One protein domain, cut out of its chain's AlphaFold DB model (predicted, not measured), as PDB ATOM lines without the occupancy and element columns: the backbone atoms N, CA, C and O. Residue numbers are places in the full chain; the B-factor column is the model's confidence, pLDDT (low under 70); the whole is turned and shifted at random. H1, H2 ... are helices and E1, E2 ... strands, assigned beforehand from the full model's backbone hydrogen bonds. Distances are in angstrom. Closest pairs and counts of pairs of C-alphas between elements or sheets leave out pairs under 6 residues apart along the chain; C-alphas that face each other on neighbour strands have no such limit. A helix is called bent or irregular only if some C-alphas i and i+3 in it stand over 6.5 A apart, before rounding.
ATOM      1  N   LYS A  25     237.009 253.973 209.901       67.12
ATOM      2  CA  LYS A  25     236.247 254.170 211.134       67.12
ATOM      3  C   LYS A  25     235.421 255.442 211.003       67.12
ATOM      4  O   LYS A  25     235.879 256.442 210.457       67.12
ATOM      5  N   ILE A  26     234.204 255.425 211.548       61.22
ATOM      6  CA  ILE A  26     233.284 256.578 211.510       61.22
ATOM      7  C   ILE A  26     233.894 257.810 212.206       61.22
ATOM      8  O   ILE A  26     233.568 258.938 211.858       61.22
ATOM      9  N   SER A  27     234.836 257.601 213.134       66.62
ATOM     10  CA  SER A  27     235.618 258.661 213.784       66.62
ATOM     11  C   SER A  27     236.450 259.510 212.821       66.62
ATOM     12  O   SER A  27     236.801 260.634 213.166       66.62
ATOM     13  N   ASP A  28     236.753 258.986 211.633       70.00
ATOM     14  CA  ASP A  28     237.670 259.597 210.670       70.00
ATOM     15  C   ASP A  28     236.907 260.262 209.504       70.00
ATOM     16  O   ASP A  28     237.499 260.655 208.497       70.00
ATOM     17  N   ILE A  29     235.577 260.371 209.624       74.31
ATOM     18  CA  ILE A  29     234.656 260.922 208.623       74.31
ATOM     19  C   ILE A  29     234.186 262.308 209.080       74.31
ATOM     20  O   ILE A  29     233.815 262.509 210.237       74.31
ATOM     21  N   THR A  30     234.179 263.288 208.174       78.38
ATOM     22  CA  THR A  30     233.629 264.618 208.478       78.38
ATOM     23  C   THR A  30     232.096 264.598 208.469       78.38
ATOM     24  O   THR A  30     231.473 263.761 207.820       78.38
ATOM     25  N   VAL A  31     231.453 265.548 209.156       78.19
ATOM     26  CA  VAL A  31     229.975 265.639 209.217       78.19
ATOM     27  C   VAL A  31     229.342 265.728 207.818       78.19
ATOM     28  O   VAL A  31     228.264 265.187 207.577       78.19
ATOM     29  N   GLU A  32     230.032 266.368 206.877       79.50
ATOM     30  CA  GLU A  32     229.601 266.517 205.485       79.50
ATOM     31  C   GLU A  32     229.636 265.175 204.735       79.50
ATOM     32  O   GLU A  32     228.634 264.760 204.161       79.50
ATOM     33  N   GLN A  33     230.726 264.412 204.874       73.31
ATOM     34  CA  GLN A  33     230.841 263.067 204.298       73.31
ATOM     35  C   GLN A  33     229.824 262.085 204.892       73.31
ATOM     36  O   GLN A  33     229.284 261.244 204.178       73.31
ATOM     37  N   LEU A  34     229.536 262.191 206.193       80.00
ATOM     38  CA  LEU A  34     228.501 261.382 206.836       80.00
ATOM     39  C   LEU A  34     227.107 261.713 206.283       80.00
ATOM     40  O   LEU A  34     226.300 260.812 206.065       80.00
ATOM     41  N   THR A  35     226.834 262.991 206.024       81.56
ATOM     42  CA  THR A  35     225.559 263.442 205.451       81.56
ATOM     43  C   THR A  35     225.347 262.877 204.050       81.56
ATOM     44  O   THR A  35     224.253 262.405 203.742       81.56
ATOM     45  N   ASP A  36     226.394 262.865 203.225       80.38
ATOM     46  CA  ASP A  36     226.336 262.295 201.878       80.38
ATOM     47  C   ASP A  36     226.103 260.781 201.906       80.38
ATOM     48  O   ASP A  36     225.251 260.283 201.170       80.38
ATOM     49  N   ILE A  37     226.766 260.058 202.816       80.62
ATOM     50  CA  ILE A  37     226.546 258.615 203.016       80.62
ATOM     51  C   ILE A  37     225.093 258.340 203.423       80.62
ATOM     52  O   ILE A  37     224.438 257.479 202.841       80.62
ATOM     53  N   VAL A  38     224.553 259.087 204.389       80.25
ATOM     54  CA  VAL A  38     223.153 258.929 204.818       80.25
ATOM     55  C   VAL A  38     222.191 259.238 203.669       80.25
ATOM     56  O   VAL A  38     221.219 258.513 203.467       80.25
ATOM     57  N   ARG A  39     222.461 260.285 202.881       73.81
ATOM     58  CA  ARG A  39     221.638 260.646 201.721       73.81
ATOM     59  C   ARG A  39     221.633 259.543 200.665       73.81
ATOM     60  O   ARG A  39     220.571 259.234 200.127       73.81
ATOM     61  N   GLN A  40     222.794 258.948 200.413       72.38
ATOM     62  CA  GLN A  40     222.950 257.832 199.492       72.38
ATOM     63  C   GLN A  40     222.179 256.597 199.982       72.38
ATOM     64  O   GLN A  40     221.381 256.055 199.225       72.38
ATOM     65  N   ILE A  41     222.305 256.217 201.260       70.44
ATOM     66  CA  ILE A  41     221.565 255.084 201.851       70.44
ATOM     67  C   ILE A  41     220.048 255.294 201.742       70.44
ATOM     68  O   ILE A  41     219.299 254.377 201.402       70.44
ATOM     69  N   VAL A  42     219.573 256.512 202.010       69.38
ATOM     70  CA  VAL A  42     218.146 256.838 201.890       69.38
ATOM     71  C   VAL A  42     217.682 256.728 200.438       69.38
ATOM     72  O   VAL A  42     216.598 256.205 200.200       69.38
ATOM     73  N   GLN A  43     218.491 257.164 199.468       59.75
ATOM     74  CA  GLN A  43     218.179 256.996 198.045       59.75
ATOM     75  C   GLN A  43     218.174 255.524 197.615       59.75
ATOM     76  O   GLN A  43     217.269 255.120 196.889       59.75
ATOM     77  N   GLU A  44     219.115 254.717 198.106       59.84
ATOM     78  CA  GLU A  44     219.185 253.272 197.841       59.84
ATOM     79  C   GLU A  44     217.994 252.513 198.464       59.84
ATOM     80  O   GLU A  44     217.493 251.547 197.898       59.84
ATOM     81  N   THR A  45     217.430 252.997 199.576       60.00
ATOM     82  CA  THR A  45     216.266 252.364 200.233       60.00
ATOM     83  C   THR A  45     214.928 252.632 199.509       60.00
ATOM     84  O   THR A  45     213.917 251.994 199.810       60.00
ATOM     85  N   ILE A  46     214.892 253.533 198.518       58.94
ATOM     86  CA  ILE A  46     213.685 253.848 197.720       58.94
ATOM     87  C   ILE A  46     213.442 252.816 196.595       58.94
ATOM     88  O   ILE A  46     212.382 252.815 195.968       58.94
ATOM     89  N   GLU A  47     214.342 251.846 196.392       58.16
ATOM     90  CA  GLU A  47     214.214 250.787 195.370       58.16
ATOM     91  C   GLU A  47     212.994 249.848 195.531       58.16
ATOM     92  O   GLU A  47     212.755 248.997 194.675       58.16
ATOM     93  N   LYS A  48     212.173 250.005 196.580       57.81
ATOM     94  CA  LYS A  48     210.942 249.217 196.807       57.81
ATOM     95  C   LYS A  48     209.632 249.970 196.541       57.81
ATOM     96  O   LYS A  48     208.564 249.495 196.930       57.81
ATOM     97  N   CYS A  49     209.673 251.144 195.918       66.00
ATOM     98  CA  CYS A  49     208.456 251.901 195.616       66.00
ATOM     99  C   CYS A  49     207.966 251.613 194.188       66.00
ATOM    100  O   CYS A  49     208.742 251.617 193.234       66.00
ATOM    101  N   VAL A  50     206.660 251.379 194.029       68.69
ATOM    102  CA  VAL A  50     206.027 251.193 192.714       68.69
ATOM    103  C   VAL A  50     205.404 252.519 192.294       68.69
ATOM    104  O   VAL A  50     204.586 253.092 193.017       68.69
ATOM    105  N   VAL A  51     205.791 253.011 191.118       69.25
ATOM    106  CA  VAL A  51     205.212 254.218 190.519       69.25
ATOM    107  C   VAL A  51     203.982 253.806 189.716       69.25
ATOM    108  O   VAL A  51     204.099 253.056 188.751       69.25
ATOM    109  N   THR A  52     202.803 254.274 190.125       73.50
ATOM    110  CA  THR A  52     201.543 254.043 189.400       73.50
ATOM    111  C   THR A  52     200.946 255.393 189.034       73.50
ATOM    112  O   THR A  52     200.899 256.290 189.872       73.50
ATOM    113  N   GLY A  53     200.516 255.569 187.790       72.81
ATOM    114  CA  GLY A  53     199.898 256.807 187.334       72.81
ATOM    115  C   GLY A  53     198.814 256.529 186.313       72.81
ATOM    116  O   GLY A  53     198.940 255.600 185.514       72.81
ATOM    117  N   ASP A  54     197.775 257.351 186.350       72.88
ATOM    118  CA  ASP A  54     196.688 257.323 185.383       72.88
ATOM    119  C   ASP A  54     196.945 258.395 184.316       72.88
ATOM    120  O   ASP A  54     197.432 259.492 184.609       72.88
ATOM    121  N   MET A  55     196.661 258.061 183.054       70.50
ATOM    122  CA  MET A  55     196.873 258.955 181.915       70.50
ATOM    123  C   MET A  55     195.533 259.303 181.272       70.50
ATOM    124  O   MET A  55     194.852 258.432 180.729       70.50
ATOM    125  N   GLU A  56     195.189 260.589 181.277       70.50
ATOM    126  CA  GLU A  56     194.032 261.118 180.558       70.50
ATOM    127  C   GLU A  56     194.500 261.851 179.296       70.50
ATOM    128  O   GLU A  56     195.256 262.820 179.353       70.50
ATOM    129  N   GLY A  57     194.052 261.390 178.127       69.44
ATOM    130  CA  GLY A  57     194.433 261.968 176.841       69.44
ATOM    131  C   GLY A  57     193.331 261.840 175.798       69.44
ATOM    132  O   GLY A  57     192.407 261.036 175.926       69.44
ATOM    133  N   ARG A  58     193.414 262.646 174.737       71.56
ATOM    134  CA  ARG A  58     192.488 262.564 173.596       71.56
ATOM    135  C   ARG A  58     193.183 261.871 172.432       71.56
ATOM    136  O   ARG A  58     194.182 262.366 171.925       71.56
ATOM    137  N   ALA A  59     192.634 260.752 171.968       67.38
ATOM    138  CA  ALA A  59     193.130 260.095 170.764       67.38
ATOM    139  C   ALA A  59     192.562 260.789 169.513       67.38
ATOM    140  O   ALA A  59     191.350 260.802 169.291       67.38
ATOM    141  N   VAL A  70     199.588 262.021 185.711       75.75
ATOM    142  CA  VAL A  70     199.671 262.259 187.155       75.75
ATOM    143  C   VAL A  70     200.014 260.933 187.826       75.75
ATOM    144  O   VAL A  70     199.200 260.013 187.862       75.75
ATOM    145  N   ALA A  71     201.245 260.814 188.327       73.81
ATOM    146  CA  ALA A  71     201.738 259.599 188.970       73.81
ATOM    147  C   ALA A  71     201.801 259.748 190.495       73.81
ATOM    148  O   ALA A  71     202.280 260.755 191.017       73.81
ATOM    149  N   GLN A  72     201.356 258.714 191.207       76.56
ATOM    150  CA  GLN A  72     201.492 258.584 192.650       76.56
ATOM    151  C   GLN A  72     202.609 257.586 192.977       76.56
ATOM    152  O   GLN A  72     202.669 256.476 192.442       76.56
ATOM    153  N   MET A  73     203.505 257.986 193.881       69.94
ATOM    154  CA  MET A  73     204.553 257.116 194.403       69.94
ATOM    155  C   MET A  73     204.031 256.405 195.650       69.94
ATOM    156  O   MET A  73     203.719 257.056 196.647       69.94
ATOM    157  N   ILE A  74     203.927 255.076 195.591       74.00
ATOM    158  CA  ILE A  74     203.479 254.256 196.719       74.00
ATOM    159  C   ILE A  74     204.647 253.381 197.169       74.00
ATOM    160  O   ILE A  74     205.136 252.533 196.421       74.00
ATOM    161  N   CYS A  75     205.076 253.579 198.412       74.44
ATOM    162  CA  CYS A  75     206.104 252.771 199.057       74.44
ATOM    163  C   CYS A  75     205.431 251.817 200.046       74.44
ATOM    164  O   CYS A  75     204.709 252.258 200.940       74.44
ATOM    165  N   LYS A  76     205.639 250.510 199.866       67.00
ATOM    166  CA  LYS A  76     205.181 249.488 200.811       67.00
ATOM    167  C   LYS A  76     206.345 249.138 201.727       67.00
ATOM    168  O   LYS A  76     207.324 248.543 201.286       67.00
TER     169      LYS A  76
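AT A GLANCE: This is residues 25 to 59 and 70 to 76 of the 87 residues of an uncharacterized protein of SAR86 cluster bacterium (UniProt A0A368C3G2). A long rod comes into view: the helix H1 makes one half of it and meets, near its end, a narrow two-stranded ribbon, E1 beside the shorter E2, that makes the other half. H1 runs tightly on into E1, and most of H1 sticks out with nothing packed on it: residues 27 to 33, of which 31 to 33 belong to H1, and residues 35 to 45 of H1 stand free. The printed part has 42 residues, with one named helix and two named strands in the order H1, E1, E2; the sheet's order is E1 - E2, antiparallel, and the class is mixed, helices and strands. The whole is extended, with a radius of gyration of the C-alphas of 17.9 A and spans of 60 by 20 by 10 A.

HOW THE PARTS SIT: Begin at the sheet, where E1, residues 49 to 59, and E2, residues 70 to 75, are antiparallel neighbours with 165 degrees between their directions. Look at C-alphas 51 and 73, which face each other at 4.9 A, and at N 72 and O 52, within hydrogen-bond range at 2.8 A; N 50 and O 74 are 3.1 A apart. From Cys 49 step back to H1, residues 31 to 48, joined to E1 by a tight link. The closest C-alphas of H1 and E2 are those of Lys 48 and Cys 75, 6.4 A apart. In H1, 11 of 14 O i to N i+4 pairs are within hydrogen-bond range.

IN THESE COORDINATES: Find C-alpha 49 at (208.456, 251.901, 195.616); E1 runs 30.3 A from there to C-alpha 59. E2 covers 16.5 A and ends at C-alpha 75, (206.104, 252.771, 199.057). H1 begins at C-alpha 31, (229.975, 265.639, 209.217), and is 28.0 A long; it is irregular, with C-alphas 45 and 48 at 7.1 A.

THE WHOLE: The C-alphas farthest apart, those of Ser 27 and Ala 59, are 60.5 A from each other. Residues 60 to 69 are not printed, and C-alphas 59 and 70 are 17.8 A apart across this cut. The mean pLDDT of the printed part is 70.9; 17 residues are under 70, among them residues 42 to 51.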